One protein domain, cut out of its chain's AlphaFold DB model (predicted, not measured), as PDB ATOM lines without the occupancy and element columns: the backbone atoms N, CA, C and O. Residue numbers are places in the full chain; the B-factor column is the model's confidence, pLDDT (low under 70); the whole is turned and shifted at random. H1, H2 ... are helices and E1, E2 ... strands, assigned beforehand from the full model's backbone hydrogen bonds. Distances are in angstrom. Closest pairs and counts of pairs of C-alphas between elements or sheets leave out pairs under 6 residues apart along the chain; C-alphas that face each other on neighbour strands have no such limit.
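This is residues 10 to 118 of the 127 residues of an uncharacterized protein of Cyclobacteriaceae bacterium (UniProt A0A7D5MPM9). A small sheet of four short strands, E1 E5 E4 E3, stands in the middle, with a two-stranded ribbon, E2 and E6, towards one end and two crossed helices, H1 and H2, towards the other. H2 only grazes the sheet, and a long loop, residues 53 to 71, lies at the helical end. The 109 printed residues run E1 E2 E3 H1 H2 E4 E5 E6; the class is mixed, with under half of the residues in named elements. The larger sheet is mixed, the ribbon antiparallel. The whole is only just compact, close to loose, with a radius of gyration of the C-alphas of 15.4 A and spans of 43 by 31 by 29 A.

E1, residues 10 to 12, begins at C-alpha 10 (49.673, -11.754, 16.919). E2 is residues 25 to 28 and E3 residues 33 to 35. H1, residues 39 to 52, is 21.0 A long; H2, residues 72 to 88, is 24.3 A. E4 is residues 93 to 96, E5 residues 105 to 108. E6, residues 114 to 117, ends at C-alpha 117 (54.109, -25.748, 14.328).

E1 is antiparallel to E5, with N 11 and O 106 2.8 A apart. E5 and E4 form a hairpin, N 94 to O 107 2.8 A. E3 is parallel to E4, N 34 to O 93 2.8 A; E3, H1 H2, E4 is a strand-helix-strand unit, two parallel neighbour strands joined through helices, with a right-handed crossover. H2 grazes the sheet with residues 83 to 87. H1 and H2 touch, about perpendicular at 88 degrees, the closest C-alphas being Val 49 and Val 82, 6.3 A. E2 and E6 are antiparallel, N 27 to O 115 2.8 A. Every O i to N i+4 pair is within hydrogen-bond range in H2, 8 of 10 in H1.

The C-alphas farthest apart, Pro 65 and Thr 118, are 44.8 A apart. The printed part has no cut. The links E1 to E2 and H1 to H2 are long. Confidence is under 70 at residues 13 to 24, 39, 63 to 70 and 118.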
ATOM      1  N   TYR A  10      49.183 -12.439  18.108       84.62
ATOM      2  CA  TYR A  10      49.673 -11.754  16.919       84.62
ATOM      3  C   TYR A  10      50.373 -12.729  15.968       84.62
ATOM      4  O   TYR A  10      51.215 -13.530  16.382       84.62
ATOM      5  N   LEU A  11      50.012 -12.667  14.691       80.50
ATOM      6  CA  LEU A  11      50.518 -13.523  13.628       80.50
ATOM      7  C   LEU A  11      50.801 -12.689  12.382       80.50
ATOM      8  O   LEU A  11      49.950 -11.941  11.910       80.50
ATOM      9  N   SER A  12      51.989 -12.876  11.814       78.19
ATOM     10  CA  SER A  12      52.335 -12.313  10.510       78.19
ATOM     11  C   SER A  12      51.604 -13.045   9.379       78.19
ATOM     12  O   SER A  12      51.496 -14.277   9.373       78.19
ATOM     13  N   THR A  13      51.169 -12.292   8.367       69.31
ATOM     14  CA  THR A  13      50.541 -12.850   7.159       69.31
ATOM     15  C   THR A  13      51.541 -13.416   6.154       69.31
ATOM     16  O   THR A  13      51.127 -14.064   5.193       69.31
ATOM     17  N   LYS A  14      52.856 -13.256   6.363       66.62
ATOM     18  CA  LYS A  14      53.890 -13.860   5.500       66.62
ATOM     19  C   LYS A  14      54.148 -15.349   5.763       66.62
ATOM     20  O   LYS A  14      55.090 -15.918   5.224       66.62
ATOM     21  N   GLY A  15      53.294 -16.024   6.534       52.03
ATOM     22  CA  GLY A  15      53.378 -17.475   6.757       52.03
ATOM     23  C   GLY A  15      54.486 -17.905   7.725       52.03
ATOM     24  O   GLY A  15      54.701 -19.101   7.930       52.03
ATOM     25  N   GLU A  16      55.156 -16.938   8.344       54.19
ATOM     26  CA  GLU A  16      56.284 -17.115   9.246       54.19
ATOM     27  C   GLU A  16      56.096 -16.173  10.441       54.19
ATOM     28  O   GLU A  16      56.339 -14.973  10.344       54.19
ATOM     29  N   ASN A  17      55.607 -16.699  11.568       51.25
ATOM     30  CA  ASN A  17      55.404 -15.899  12.773       51.25
ATOM     31  C   ASN A  17      56.767 -15.499  13.362       51.25
ATOM     32  O   ASN A  17      57.485 -16.359  13.869       51.25
ATOM     33  N   ARG A  18      57.127 -14.212  13.277       56.31
ATOM     34  CA  ARG A  18      58.400 -13.656  13.779       56.31
ATOM     35  C   ARG A  18      58.316 -13.133  15.214       56.31
ATOM     36  O   ARG A  18      59.329 -12.726  15.774       56.31
ATOM     37  N   TYR A  19      57.129 -13.154  15.817       56.56
ATOM     38  CA  TYR A  19      56.890 -12.579  17.139       56.56
ATOM     39  C   TYR A  19      57.356 -13.481  18.300       56.56
ATOM     40  O   TYR A  19      57.276 -13.076  19.448       56.56
ATOM     41  N   GLU A  20      57.888 -14.683  18.044       52.81
ATOM     42  CA  GLU A  20      58.398 -15.584  19.099       52.81
ATOM     43  C   GLU A  20      59.800 -16.167  18.799       52.81
ATOM     44  O   GLU A  20      60.179 -17.203  19.340       52.81
ATOM     45  N   GLY A  21      60.605 -15.500  17.959       60.09
ATOM     46  CA  GLY A  21      61.976 -15.925  17.635       60.09
ATOM     47  C   GLY A  21      62.127 -16.446  16.204       60.09
ATOM     48  O   GLY A  21      61.849 -15.715  15.254       60.09
ATOM     49  N   GLU A  22      62.612 -17.681  16.030       57.41
ATOM     50  CA  GLU A  22      62.727 -18.312  14.705       57.41
ATOM     51  C   GLU A  22      61.351 -18.374  14.018       57.41
ATOM     52  O   GLU A  22      60.380 -18.780  14.660       57.41
ATOM     53  N   PRO A  23      61.242 -18.029  12.723       61.91
ATOM     54  CA  PRO A  23      59.959 -18.016  12.045       61.91
ATOM     55  C   PRO A  23      59.284 -19.397  12.036       61.91
ATOM     56  O   PRO A  23      59.795 -20.374  11.474       61.91
ATOM     57  N   GLN A  24      58.107 -19.474  12.665       67.62
ATOM     58  CA  GLN A  24      57.316 -20.702  12.789       67.62
ATOM     59  C   GLN A  24      56.028 -20.615  11.971       67.62
ATOM     60  O   GLN A  24      55.342 -19.592  11.952       67.62
ATOM     61  N   LYS A  25      55.678 -21.718  11.299       72.75
ATOM     62  CA  LYS A  25      54.413 -21.811  10.564       72.75
ATOM     63  C   LYS A  25      53.265 -21.896  11.563       72.75
ATOM     64  O   LYS A  25      53.238 -22.809  12.388       72.75
ATOM     65  N   ALA A  26      52.300 -20.996  11.444       77.19
ATOM     66  CA  ALA A  26      51.069 -21.033  12.219       77.19
ATOM     67  C   ALA A  26      49.893 -21.475  11.341       77.19
ATOM     68  O   ALA A  26      49.840 -21.183  10.146       77.19
ATOM     69  N   SER A  27      48.951 -22.195  11.938       81.94
ATOM     70  CA  SER A  27      47.630 -22.452  11.374       81.94
ATOM     71  C   SER A  27      46.595 -21.836  12.302       81.94
ATOM     72  O   SER A  27      46.743 -21.903  13.523       81.94
ATOM     73  N   VAL A  28      45.576 -21.217  11.715       86.62
ATOM     74  CA  VAL A  28      44.519 -20.523  12.445       86.62
ATOM     75  C   VAL A  28      43.152 -20.959  11.965       86.62
ATOM     76  O   VAL A  28      42.964 -21.227  10.779       86.62
ATOM     77  N   THR A  29      42.198 -20.992  12.888       86.81
ATOM     78  CA  THR A  29      40.777 -21.104  12.558       86.81
ATOM     79  C   THR A  29      40.122 -19.747  12.776       86.81
ATOM     80  O   THR A  29      40.064 -19.268  13.904       86.81
ATOM     81  N   ILE A  30      39.638 -19.138  11.696       87.44
ATOM     82  CA  ILE A  30      38.938 -17.849  11.704       87.44
ATOM     83  C   ILE A  30      37.564 -18.060  11.080       87.44
ATOM     84  O   ILE A  30      37.455 -18.663  10.012       87.44
ATOM     85  N   LYS A  31      36.526 -17.555  11.736       90.69
ATOM     86  CA  LYS A  31      35.147 -17.541  11.249       90.69
ATOM     87  C   LYS A  31      34.768 -16.141  10.783       90.69
ATOM     88  O   LYS A  31      34.338 -15.994   9.645       90.69
ATOM     89  N   HIS A  32      34.959 -15.125  11.628       92.94
ATOM     90  CA  HIS A  32      34.508 -13.754  11.367       92.94
ATOM     91  C   HIS A  32      35.581 -12.720  11.752       92.94
ATOM     92  O   HIS A  32      35.553 -12.181  12.862       92.94
ATOM     93  N   PRO A  33      36.516 -12.404  10.838       92.62
ATOM     94  CA  PRO A  33      37.546 -11.412  11.102       92.62
ATOM     95  C   PRO A  33      37.002  -9.989  10.963       92.62
ATOM     96  O   PRO A  33      36.316  -9.657   9.993       92.62
ATOM     97  N   PHE A  34      37.391  -9.112  11.885       92.69
ATOM     98  CA  PHE A  34      37.278  -7.671  11.703       92.69
ATOM     99  C   PHE A  34      38.415  -7.189  10.795       92.69
ATOM    100  O   PHE A  34      39.583  -7.204  11.184       92.69
ATOM    101  N   VAL A  35      38.091  -6.777   9.569       91.12
ATOM    102  CA  VAL A  35      39.094  -6.375   8.571       91.12
ATOM    103  C   VAL A  35      39.258  -4.860   8.558       91.12
ATOM    104  O   VAL A  35      38.335  -4.126   8.195       91.12
ATOM    105  N   PHE A  36      40.453  -4.380   8.893       84.81
ATOM    106  CA  PHE A  36      40.783  -2.969   8.731       84.81
ATOM    107  C   PHE A  36      40.986  -2.622   7.254       84.81
ATOM    108  O   PHE A  36      41.617  -3.357   6.501       84.81
ATOM    109  N   LYS A  37      40.481  -1.457   6.834       77.69
ATOM    110  CA  LYS A  37      40.731  -0.925   5.483       77.69
ATOM    111  C   LYS A  37      42.138  -0.337   5.339       77.69
ATOM    112  O   LYS A  37      42.669  -0.289   4.238       77.69
ATOM    113  N   SER A  38      42.704   0.143   6.444       70.75
ATOM    114  CA  SER A  38      44.055   0.698   6.554       70.75
ATOM    115  C   SER A  38      44.442   0.812   8.028       70.75
ATOM    116  O   SER A  38      43.566   0.885   8.894       70.75
ATOM    117  N   GLU A  39      45.737   0.898   8.324       66.69
ATOM    118  CA  GLU A  39      46.233   1.033   9.703       66.69
ATOM    119  C   GLU A  39      45.739   2.298  10.399       66.69
ATOM    120  O   GLU A  39      45.434   2.296  11.588       66.69
ATOM    121  N   ASN A  40      45.537   3.369   9.631       71.06
ATOM    122  CA  ASN A  40      44.989   4.626  10.137       71.06
ATOM    123  C   ASN A  40      43.586   4.465  10.746       71.06
ATOM    124  O   ASN A  40      43.134   5.347  11.467       71.06
ATOM    125  N   SER A  41      42.895   3.351  10.479       77.94
ATOM    126  CA  SER A  41      41.586   3.035  11.062       77.94
ATOM    127  C   SER A  41      41.675   2.471  12.491       77.94
ATOM    128  O   SER A  41      40.666   2.448  13.197       77.94
ATOM    129  N   ILE A  42      42.867   2.075  12.950       81.56
ATOM    130  CA  ILE A  42      43.108   1.550  14.305       81.56
ATOM    131  C   ILE A  42      42.977   2.653  15.352       81.56
ATOM    132  O   ILE A  42      42.330   2.457  16.381       81.56
ATOM    133  N   ILE A  43      43.566   3.821  15.081       81.38
ATOM    134  CA  ILE A  43      43.554   4.966  16.001       81.38
ATOM    135  C   ILE A  43      42.107   5.399  16.312       81.38
ATOM    136  O   ILE A  43      41.767   5.486  17.492       81.38
ATOM    137  N   PRO A  44      41.208   5.588  15.320       85.31
ATOM    138  CA  PRO A  44      39.793   5.840  15.572       85.31
ATOM    139  C   PRO A  44      39.108   4.787  16.449       85.31
ATOM    140  O   PRO A  44      38.359   5.164  17.350       85.31
ATOM    141  N   LEU A  45      39.361   3.489  16.226       86.50
ATOM    142  CA  LEU A  45      38.768   2.423  17.042       86.50
ATOM    143  C   LEU A  45      39.237   2.519  18.498       86.50
ATOM    144  O   LEU A  45      38.409   2.552  19.407       86.50
ATOM    145  N   ARG A  46      40.552   2.617  18.716       86.44
ATOM    146  CA  ARG A  46      41.142   2.730  20.059       86.44
ATOM    147  C   ARG A  46      40.647   3.979  20.786       86.44
ATOM    148  O   ARG A  46      40.239   3.884  21.938       86.44
ATOM    149  N   ASN A  47      40.595   5.119  20.098       85.94
ATOM    150  CA  ASN A  47      40.097   6.372  20.668       85.94
ATOM    151  C   ASN A  47      38.610   6.299  21.022       85.94
ATOM    152  O   ASN A  47      38.202   6.829  22.054       85.94
ATOM    153  N   LYS A  48      37.797   5.629  20.194       88.44
ATOM    154  CA  LYS A  48      36.388   5.377  20.505       88.44
ATOM    155  C   LYS A  48      36.260   4.531  21.773       88.44
ATOM    156  O   LYS A  48      35.573   4.950  22.697       88.44
ATOM    157  N   VAL A  49      36.949   3.390  21.843       89.25
ATOM    158  CA  VAL A  49      36.886   2.476  23.000       89.25
ATOM    159  C   VAL A  49      37.342   3.179  24.277       89.25
ATOM    160  O   VAL A  49      36.669   3.090  25.301       89.25
ATOM    161  N   LEU A  50      38.444   3.925  24.205       87.88
ATOM    162  CA  LEU A  50      38.963   4.724  25.310       87.88
ATOM    163  C   LEU A  50      37.946   5.767  25.787       87.88
ATOM    164  O   LEU A  50      37.695   5.874  26.983       87.88
ATOM    165  N   LYS A  51      37.332   6.514  24.863       87.00
ATOM    166  CA  LYS A  51      36.320   7.525  25.192       87.00
ATOM    167  C   LYS A  51      35.081   6.903  25.838       87.00
ATOM    168  O   LYS A  51      34.591   7.441  26.828       87.00
ATOM    169  N   ASP A  52      34.606   5.785  25.297       89.75
ATOM    170  CA  ASP A  52      33.408   5.080  25.767       89.75
ATOM    171  C   ASP A  52      33.618   4.406  27.139       89.75
ATOM    172  O   ASP A  52      32.645   4.060  27.803       89.75
ATOM    173  N   ASN A  53      34.872   4.218  27.566       88.56
ATOM    174  CA  ASN A  53      35.240   3.538  28.810       88.56
ATOM    175  C   ASN A  53      36.159   4.383  29.703       88.56
ATOM    176  O   ASN A  53      36.871   3.833  30.545       88.56
ATOM    177  N   LYS A  54      36.193   5.708  29.512       84.62
ATOM    178  CA  LYS A  54      37.137   6.602  30.203       84.62
ATOM    179  C   LYS A  54      37.018   6.514  31.730       84.62
ATOM    180  O   LYS A  54      38.016   6.633  32.427       84.62
ATOM    181  N   ASP A  55      35.815   6.254  32.229       87.81
ATOM    182  CA  ASP A  55      35.484   6.025  33.640       87.81
ATOM    183  C   ASP A  55      36.172   4.793  34.249       87.81
ATOM    184  O   ASP A  55      36.343   4.714  35.464       87.81
ATOM    185  N   LYS A  56      36.585   3.838  33.414       86.62
ATOM    186  CA  LYS A  56      37.272   2.618  33.848       86.62
ATOM    187  C   LYS A  56      38.779   2.801  33.966       86.62
ATOM    188  O   LYS A  56      39.424   1.896  34.494       86.62
ATOM    189  N   PHE A  57      39.352   3.900  33.474       84.62
ATOM    190  CA  PHE A  57      40.783   4.191  33.585       84.62
ATOM    191  C   PHE A  57      41.069   4.958  34.880       84.62
ATOM    192  O   PHE A  57      40.313   5.838  35.286       84.62
ATOM    193  N   THR A  58      42.168   4.605  35.536       82.31
ATOM    194  CA  THR A  58      42.669   5.245  36.755       82.31
ATOM    195  C   THR A  58      43.907   6.081  36.449       82.31
ATOM    196  O   THR A  58      44.448   6.006  35.349       82.31
ATOM    197  N   GLY A  59      44.374   6.872  37.419       75.19
ATOM    198  CA  GLY A  59      45.603   7.658  37.260       75.19
ATOM    199  C   GLY A  59      46.837   6.803  36.954       75.19
ATOM    200  O   GLY A  59      47.704   7.249  36.223       75.19
ATOM    201  N   ASP A  60      46.878   5.553  37.419       77.88
ATOM    202  CA  ASP A  60      47.976   4.624  37.116       77.88
ATOM    203  C   ASP A  60      47.890   4.056  35.680       77.88
ATOM    204  O   ASP A  60      48.881   3.591  35.109       77.88
ATOM    205  N   ASP A  61      46.703   4.109  35.066       76.19
ATOM    206  CA  ASP A  61      46.477   3.681  33.682       76.19
ATOM    207  C   ASP A  61      46.783   4.795  32.655       76.19
ATOM    208  O   ASP A  61      46.769   4.536  31.451       76.19
ATOM    209  N   LEU A  62      47.009   6.038  33.092       76.00
ATOM    210  CA  LEU A  62      47.108   7.220  32.228       76.00
ATOM    211  C   LEU A  62      48.367   8.025  32.590       76.00
ATOM    212  O   LEU A  62      48.506   8.453  33.727       76.00
ATOM    213  N   GLU A  63      49.277   8.270  31.639       67.25
ATOM    214  CA  GLU A  63      50.488   9.073  31.925       67.25
ATOM    215  C   GLU A  63      50.180  10.560  32.154       67.25
ATOM    216  O   GLU A  63      50.960  11.268  32.789       67.25
ATOM    217  N   ASP A  64      49.029  11.034  31.674       61.75
ATOM    218  CA  ASP A  64      48.620  12.432  31.749       61.75
ATOM    219  C   ASP A  64      47.108  12.538  32.069       61.75
ATOM    220  O   ASP A  64      46.309  11.774  31.504       61.75
ATOM    221  N   PRO A  65      46.659  13.488  32.921       54.09
ATOM    222  CA  PRO A  65      45.245  13.858  33.068       54.09
ATOM    223  C   PRO A  65      44.477  14.126  31.753       54.09
ATOM    224  O   PRO A  65      43.240  14.069  31.754       54.09
ATOM    225  N   PHE A  66      45.153  14.383  30.626       53.69
ATOM    226  CA  PHE A  66      44.527  14.521  29.302       53.69
ATOM    227  C   PHE A  66      44.123  13.185  28.642       53.69
ATOM    228  O   PHE A  66      43.277  13.187  27.742       53.69
ATOM    229  N   GLY A  67      44.560  12.045  29.186       56.97
ATOM    230  CA  GLY A  67      43.834  10.781  29.074       56.97
ATOM    231  C   GLY A  67      44.181   9.871  27.899       56.97
ATOM    232  O   GLY A  67      43.294   9.148  27.453       56.97
ATOM    233  N   THR A  68      45.426   9.860  27.420       65.62
ATOM    234  CA  THR A  68      45.949   8.769  26.582       65.62
ATOM    235  C   THR A  68      46.616   7.694  27.452       65.62
ATOM    236  O   THR A  68      47.473   8.014  28.275       65.62
ATOM    237  N   PRO A  69      46.239   6.406  27.310       65.69
ATOM    238  CA  PRO A  69      46.953   5.315  27.957       65.69
ATOM    239  C   PRO A  69      48.315   5.142  27.286       65.69
ATOM    240  O   PRO A  69      48.419   4.546  26.212       65.69
ATOM    241  N   GLU A  70      49.340   5.712  27.905       69.81
ATOM    242  CA  GLU A  70      50.742   5.581  27.489       69.81
ATOM    243  C   GLU A  70      51.519   4.656  28.442       69.81
ATOM    244  O   GLU A  70      52.529   4.069  28.052       69.81
ATOM    245  N   THR A  71      50.971   4.382  29.638       76.81
ATOM    246  CA  THR A  71      51.500   3.346  30.530       76.81
ATOM    247  C   THR A  71      51.229   1.960  29.953       76.81
ATOM    248  O   THR A  71      50.193   1.711  29.332       76.81
ATOM    249  N   ILE A  72      52.133   1.006  30.204       76.62
ATOM    250  CA  ILE A  72      51.957  -0.393  29.776       76.62
ATOM    251  C   ILE A  72      50.620  -0.953  30.289       76.62
ATOM    252  O   ILE A  72      49.883  -1.576  29.529       76.62
ATOM    253  N   ALA A  73      50.274  -0.664  31.550       82.00
ATOM    254  CA  ALA A  73      49.013  -1.084  32.158       82.00
ATOM    255  C   ALA A  73      47.793  -0.504  31.423       82.00
ATOM    256  O   ALA A  73      46.857  -1.237  31.097       82.00
ATOM    257  N   GLY A  74      47.826   0.790  31.097       85.12
ATOM    258  CA  GLY A  74      46.772   1.450  30.341       85.12
ATOM    259  C   GLY A  74      46.633   0.933  28.909       85.12
ATOM    260  O   GLY A  74      45.515   0.738  28.426       85.12
ATOM    261  N   ILE A  75      47.756   0.671  28.235       84.38
ATOM    262  CA  ILE A  75      47.786   0.102  26.882       84.38
ATOM    263  C   ILE A  75      47.166  -1.297  26.882       84.38
ATOM    264  O   ILE A  75      46.268  -1.555  26.078       84.38
ATOM    265  N   ASP A  76      47.583  -2.168  27.802       86.75
ATOM    266  CA  ASP A  76      47.062  -3.534  27.915       86.75
ATOM    267  C   ASP A  76      45.566  -3.539  28.251       86.75
ATOM    268  O   ASP A  76      44.782  -4.270  27.642       86.75
ATOM    269  N   LYS A  77      45.137  -2.660  29.159       89.25
ATOM    270  CA  LYS A  77      43.728  -2.500  29.529       89.25
ATOM    271  C   LYS A  77      42.870  -2.014  28.364       89.25
ATOM    272  O   LYS A  77      41.784  -2.547  28.136       89.25
ATOM    273  N   LEU A  78      43.353  -1.037  27.597       89.62
ATOM    274  CA  LEU A  78      42.669  -0.582  26.389       89.62
ATOM    275  C   LEU A  78      42.581  -1.707  25.352       89.62
ATOM    276  O   LEU A  78      41.531  -1.896  24.743       89.62
ATOM    277  N   ALA A  79      43.648  -2.480  25.173       90.19
ATOM    278  CA  ALA A  79      43.675  -3.595  24.236       90.19
ATOM    279  C   ALA A  79      42.693  -4.717  24.621       90.19
ATOM    280  O   ALA A  79      42.027  -5.286  23.755       90.19
ATOM    281  N   GLU A  80      42.546  -4.995  25.917       91.94
ATOM    282  CA  GLU A  80      41.528  -5.900  26.460       91.94
ATOM    283  C   GLU A  80      40.101  -5.390  26.194       91.94
ATOM    284  O   GLU A  80      39.229  -6.157  25.779       91.94
ATOM    285  N   MET A  81      39.856  -4.085  26.345       92.62
ATOM    286  CA  MET A  81      38.552  -3.488  26.029       92.62
ATOM    287  C   MET A  81      38.236  -3.520  24.530       92.62
ATOM    288  O   MET A  81      37.096  -3.799  24.157       92.62
ATOM    289  N   VAL A  82      39.231  -3.280  23.667       92.00
ATOM    290  CA  VAL A  82      39.079  -3.410  22.208       92.00
ATOM    291  C   VAL A  82      38.693  -4.843  21.846       92.00
ATOM    292  O   VAL A  82      37.728  -5.042  21.104       92.00
ATOM    293  N   ARG A  83      39.387  -5.844  22.410       93.88
ATOM    294  CA  ARG A  83      39.046  -7.264  22.232       93.88
ATOM    295  C   ARG A  83      37.604  -7.535  22.646       93.88
ATOM    296  O   ARG A  83      36.840  -8.083  21.856       93.88
ATOM    297  N   ALA A  84      37.229  -7.131  23.859       93.56
ATOM    298  CA  ALA A  84      35.902  -7.386  24.407       93.56
ATOM    299  C   ALA A  84      34.789  -6.752  23.557       93.56
ATOM    300  O   ALA A  84      33.768  -7.394  23.313       93.56
ATOM    301  N   GLN A  85      34.993  -5.523  23.067       93.88
ATOM    302  CA  GLN A  85      34.025  -4.866  22.189       93.88
ATOM    303  C   GLN A  85      33.858  -5.638  20.873       93.88
ATOM    304  O   GLN A  85      32.733  -5.949  20.489       93.88
ATOM    305  N   LEU A  86      34.955  -6.001  20.205       93.69
ATOM    306  CA  LEU A  86      34.891  -6.725  18.931       93.69
ATOM    307  C   LEU A  86      34.305  -8.134  19.090       93.69
ATOM    308  O   LEU A  86      33.538  -8.578  18.239       93.69
ATOM    309  N   GLN A  87      34.590  -8.818  20.202       93.56
ATOM    310  CA  GLN A  87      33.945 -10.092  20.532       93.56
ATOM    311  C   GLN A  87      32.433  -9.937  20.729       93.56
ATOM    312  O   GLN A  87      31.668 -10.765  20.236       93.56
ATOM    313  N   ALA A  88      31.986  -8.872  21.403       94.12
ATOM    314  CA  ALA A  88      30.562  -8.579  21.577       94.12
ATOM    315  C   ALA A  88      29.861  -8.241  20.248       94.12
ATOM    316  O   ALA A  88      28.684  -8.552  20.078       94.12
ATOM    317  N   GLU A  89      30.586  -7.652  19.294       93.38
ATOM    318  CA  GLU A  89      30.117  -7.399  17.925       93.38
ATOM    319  C   GLU A  89      30.130  -8.665  17.036       93.38
ATOM    320  O   GLU A  89      29.595  -8.645  15.928       93.38
ATOM    321  N   GLY A  90      30.676  -9.784  17.528       94.19
ATOM    322  CA  GLY A  90      30.662 -11.086  16.855       94.19
ATOM    323  C   GLY A  90      31.937 -11.438  16.086       94.19
ATOM    324  O   GLY A  90      31.944 -12.433  15.354       94.19
ATOM    325  N   PHE A  91      33.007 -10.657  16.248       95.69
ATOM    326  CA  PHE A  91      34.305 -10.921  15.631       95.69
ATOM    327  C   PHE A  91      35.175 -11.835  16.499       95.69
ATOM    328  O   PHE A  91      35.149 -11.780  17.729       95.69
ATOM    329  N   ASP A  92      35.998 -12.660  15.855       92.75
ATOM    330  CA  ASP A  92      36.922 -13.589  16.526       92.75
ATOM    331  C   ASP A  92      38.406 -13.234  16.340       92.75
ATOM    332  O   ASP A  92      39.292 -13.847  16.947       92.75
ATOM    333  N   SER A  93      38.674 -12.245  15.494       93.25
ATOM    334  CA  SER A  93      40.012 -11.819  15.121       93.25
ATOM    335  C   SER A  93      39.999 -10.425  14.500       93.25
ATOM    336  O   SER A  93      38.957  -9.920  14.081       93.25
ATOM    337  N   ILE A  94      41.176  -9.809  14.418       92.69
ATOM    338  CA  ILE A  94      41.439  -8.587  13.657       92.69
ATOM    339  C   ILE A  94      42.405  -8.934  12.535       92.69
ATOM    340  O   ILE A  94      43.438  -9.547  12.791       92.69
ATOM    341  N   TYR A  95      42.110  -8.492  11.319       90.56
ATOM    342  CA  TYR A  95      43.005  -8.604  10.175       90.56
ATOM    343  C   TYR A  95      43.392  -7.216   9.655       90.56
ATOM    344  O   TYR A  95      42.533  -6.429   9.248       90.56
ATOM    345  N   LEU A  96      44.691  -6.934   9.660       88.56
ATOM    346  CA  LEU A  96      45.330  -5.816   8.982       88.56
ATOM    347  C   LEU A  96      45.882  -6.339   7.648       88.56
ATOM    348  O   LEU A  96      46.831  -7.130   7.648       88.56
ATOM    349  N   PRO A  97      45.303  -5.936   6.505       85.38
ATOM    350  CA  PRO A  97      45.792  -6.369   5.208       85.38
ATOM    351  C   PRO A  97      47.223  -5.902   4.955       85.38
ATOM    352  O   PRO A  97      47.582  -4.765   5.254       85.38
ATOM    353  N   GLN A  98      48.014  -6.771   4.330       82.81
ATOM    354  CA  GLN A  98      49.329  -6.403   3.822       82.81
ATOM    355  C   GLN A  98      49.211  -5.264   2.796       82.81
ATOM    356  O   GLN A  98      48.339  -5.290   1.925       82.81
ATOM    357  N   THR A  99      50.123  -4.296   2.871       78.75
ATOM    358  CA  THR A  99      50.279  -3.226   1.875       78.75
ATOM    359  C   THR A  99      51.616  -3.375   1.145       78.75
ATOM    360  O   THR A  99      52.419  -4.253   1.463       78.75
ATOM    361  N   GLU A 100      51.882  -2.527   0.148       76.88
ATOM    362  CA  GLU A 100      53.171  -2.536  -0.562       76.88
ATOM    363  C   GLU A 100      54.357  -2.256   0.374       76.88
ATOM    364  O   GLU A 100      55.432  -2.830   0.205       76.88
ATOM    365  N   SER A 101      54.155  -1.404   1.380       75.44
ATOM    366  CA  SER A 101      55.199  -0.965   2.308       75.44
ATOM    367  C   SER A 101      55.198  -1.701   3.645       75.44
ATOM    368  O   SER A 101      56.140  -1.533   4.418       75.44
ATOM    369  N   GLN A 102      54.164  -2.493   3.948       72.50
ATOM    370  CA  GLN A 102      53.967  -3.041   5.287       72.50
ATOM    371  C   GLN A 102      53.394  -4.448   5.282       72.50
ATOM    372  O   GLN A 102      52.496  -4.781   4.512       72.50
ATOM    373  N   GLU A 103      53.935  -5.272   6.172       79.31
ATOM    374  CA  GLU A 103      53.478  -6.633   6.398       79.31
ATOM    375  C   GLU A 103      52.080  -6.650   7.016       79.31
ATOM    376  O   GLU A 103      51.780  -5.842   7.887       79.31
ATOM    377  N   GLY A 104      51.232  -7.567   6.551       83.88
ATOM    378  CA  GLY A 104      49.916  -7.750   7.142       83.88
ATOM    379  C   GLY A 104      50.016  -8.435   8.500       83.88
ATOM    380  O   GLY A 104      50.935  -9.218   8.769       83.88
ATOM    381  N   GLU A 105      49.026  -8.174   9.339       87.25
ATOM    382  CA  GLU A 105      48.970  -8.680  10.702       87.25
ATOM    383  C   GLU A 105      47.594  -9.267  11.002       87.25
ATOM    384  O   GLU A 105      46.556  -8.730  10.623       87.25
ATOM    385  N   LEU A 106      47.589 -10.401  11.691       88.62
ATOM    386  CA  LEU A 106      46.396 -11.063  12.180       88.62
ATOM    387  C   LEU A 106      46.483 -11.173  13.701       88.62
ATOM    388  O   LEU A 106      47.442 -11.727  14.232       88.62
ATOM    389  N   ILE A 107      45.447 -10.715  14.396       90.44
ATOM    390  CA  ILE A 107      45.314 -10.830  15.848       90.44
ATOM    391  C   ILE A 107      44.151 -11.772  16.128       90.44
ATOM    392  O   ILE A 107      43.003 -11.437  15.849       90.44
ATOM    393  N   VAL A 108      44.430 -12.954  16.671       90.62
ATOM    394  CA  VAL A 108      43.405 -13.950  17.020       90.62
ATOM    395  C   VAL A 108      43.074 -13.834  18.505       90.62
ATOM    396  O   VAL A 108      43.975 -13.922  19.343       90.62
ATOM    397  N   PHE A 109      41.798 -13.642  18.846       92.50
ATOM    398  CA  PHE A 109      41.392 -13.384  20.235       92.50
ATOM    399  C   PHE A 109      41.480 -14.622  21.131       92.50
ATOM    400  O   PHE A 109      41.845 -14.506  22.298       92.50
ATOM    401  N   ASP A 110      41.178 -15.804  20.588       88.75
ATOM    402  CA  ASP A 110      41.288 -17.079  21.300       88.75
ATOM    403  C   ASP A 110      42.557 -17.827  20.873       88.75
ATOM    404  O   ASP A 110      42.690 -18.263  19.726       88.75
ATOM    405  N   ARG A 111      43.488 -18.018  21.813       83.81
ATOM    406  CA  ARG A 111      44.729 -18.766  21.574       83.81
ATOM    407  C   ARG A 111      44.466 -20.209  21.134       83.81
ATOM    408  O   ARG A 111      45.277 -20.746  20.382       83.81
ATOM    409  N   ASN A 112      43.353 -20.824  21.537       87.94
ATOM    410  CA  ASN A 112      43.003 -22.192  21.134       87.94
ATOM    411  C   ASN A 112      42.727 -22.307  19.629       87.94
ATOM    412  O   ASN A 112      42.865 -23.386  19.057       87.94
ATOM    413  N   ASN A 113      42.399 -21.192  18.970       86.44
ATOM    414  CA  ASN A 113      42.236 -21.136  17.521       86.44
ATOM    415  C   ASN A 113      43.571 -21.009  16.773       86.44
ATOM    416  O   ASN A 113      43.558 -20.928  15.544       86.44
ATOM    417  N   VAL A 114      44.710 -21.000  17.476       84.50
ATOM    418  CA  VAL A 114      46.049 -20.893  16.891       84.50
ATOM    419  C   VAL A 114      46.871 -22.140  17.196       84.50
ATOM    420  O   VAL A 114      47.122 -22.488  18.345       84.50
ATOM    421  N   THR A 115      47.378 -22.782  16.146       83.50
ATOM    422  CA  THR A 115      48.361 -23.864  16.244       83.50
ATOM    423  C   THR A 115      49.686 -23.395  15.666       83.50
ATOM    424  O   THR A 115      49.792 -23.171  14.460       83.50
ATOM    425  N   ILE A 116      50.718 -23.283  16.502       78.56
ATOM    426  CA  ILE A 116      52.077 -22.993  16.043       78.56
ATOM    427  C   ILE A 116      52.817 -24.316  15.847       78.56
ATOM    428  O   ILE A 116      52.986 -25.092  16.787       78.56
ATOM    429  N   LYS A 117      53.250 -24.597  14.615       72.44
ATOM    430  CA  LYS A 117      54.109 -25.748  14.328       72.44
ATOM    431  C   LYS A 117      55.542 -25.375  14.684       72.44
ATOM    432  O   LYS A 117      56.250 -24.773  13.873       72.44
ATOM    433  N   THR A 118      55.981 -25.761  15.873       58.66
ATOM    434  CA  THR A 118      57.406 -25.819  16.196       58.66
ATOM    435  C   THR A 118      58.086 -26.742  15.186       58.66
ATOM    436  O   THR A 118      57.658 -27.879  14.968       58.66
TER     437      THR A 118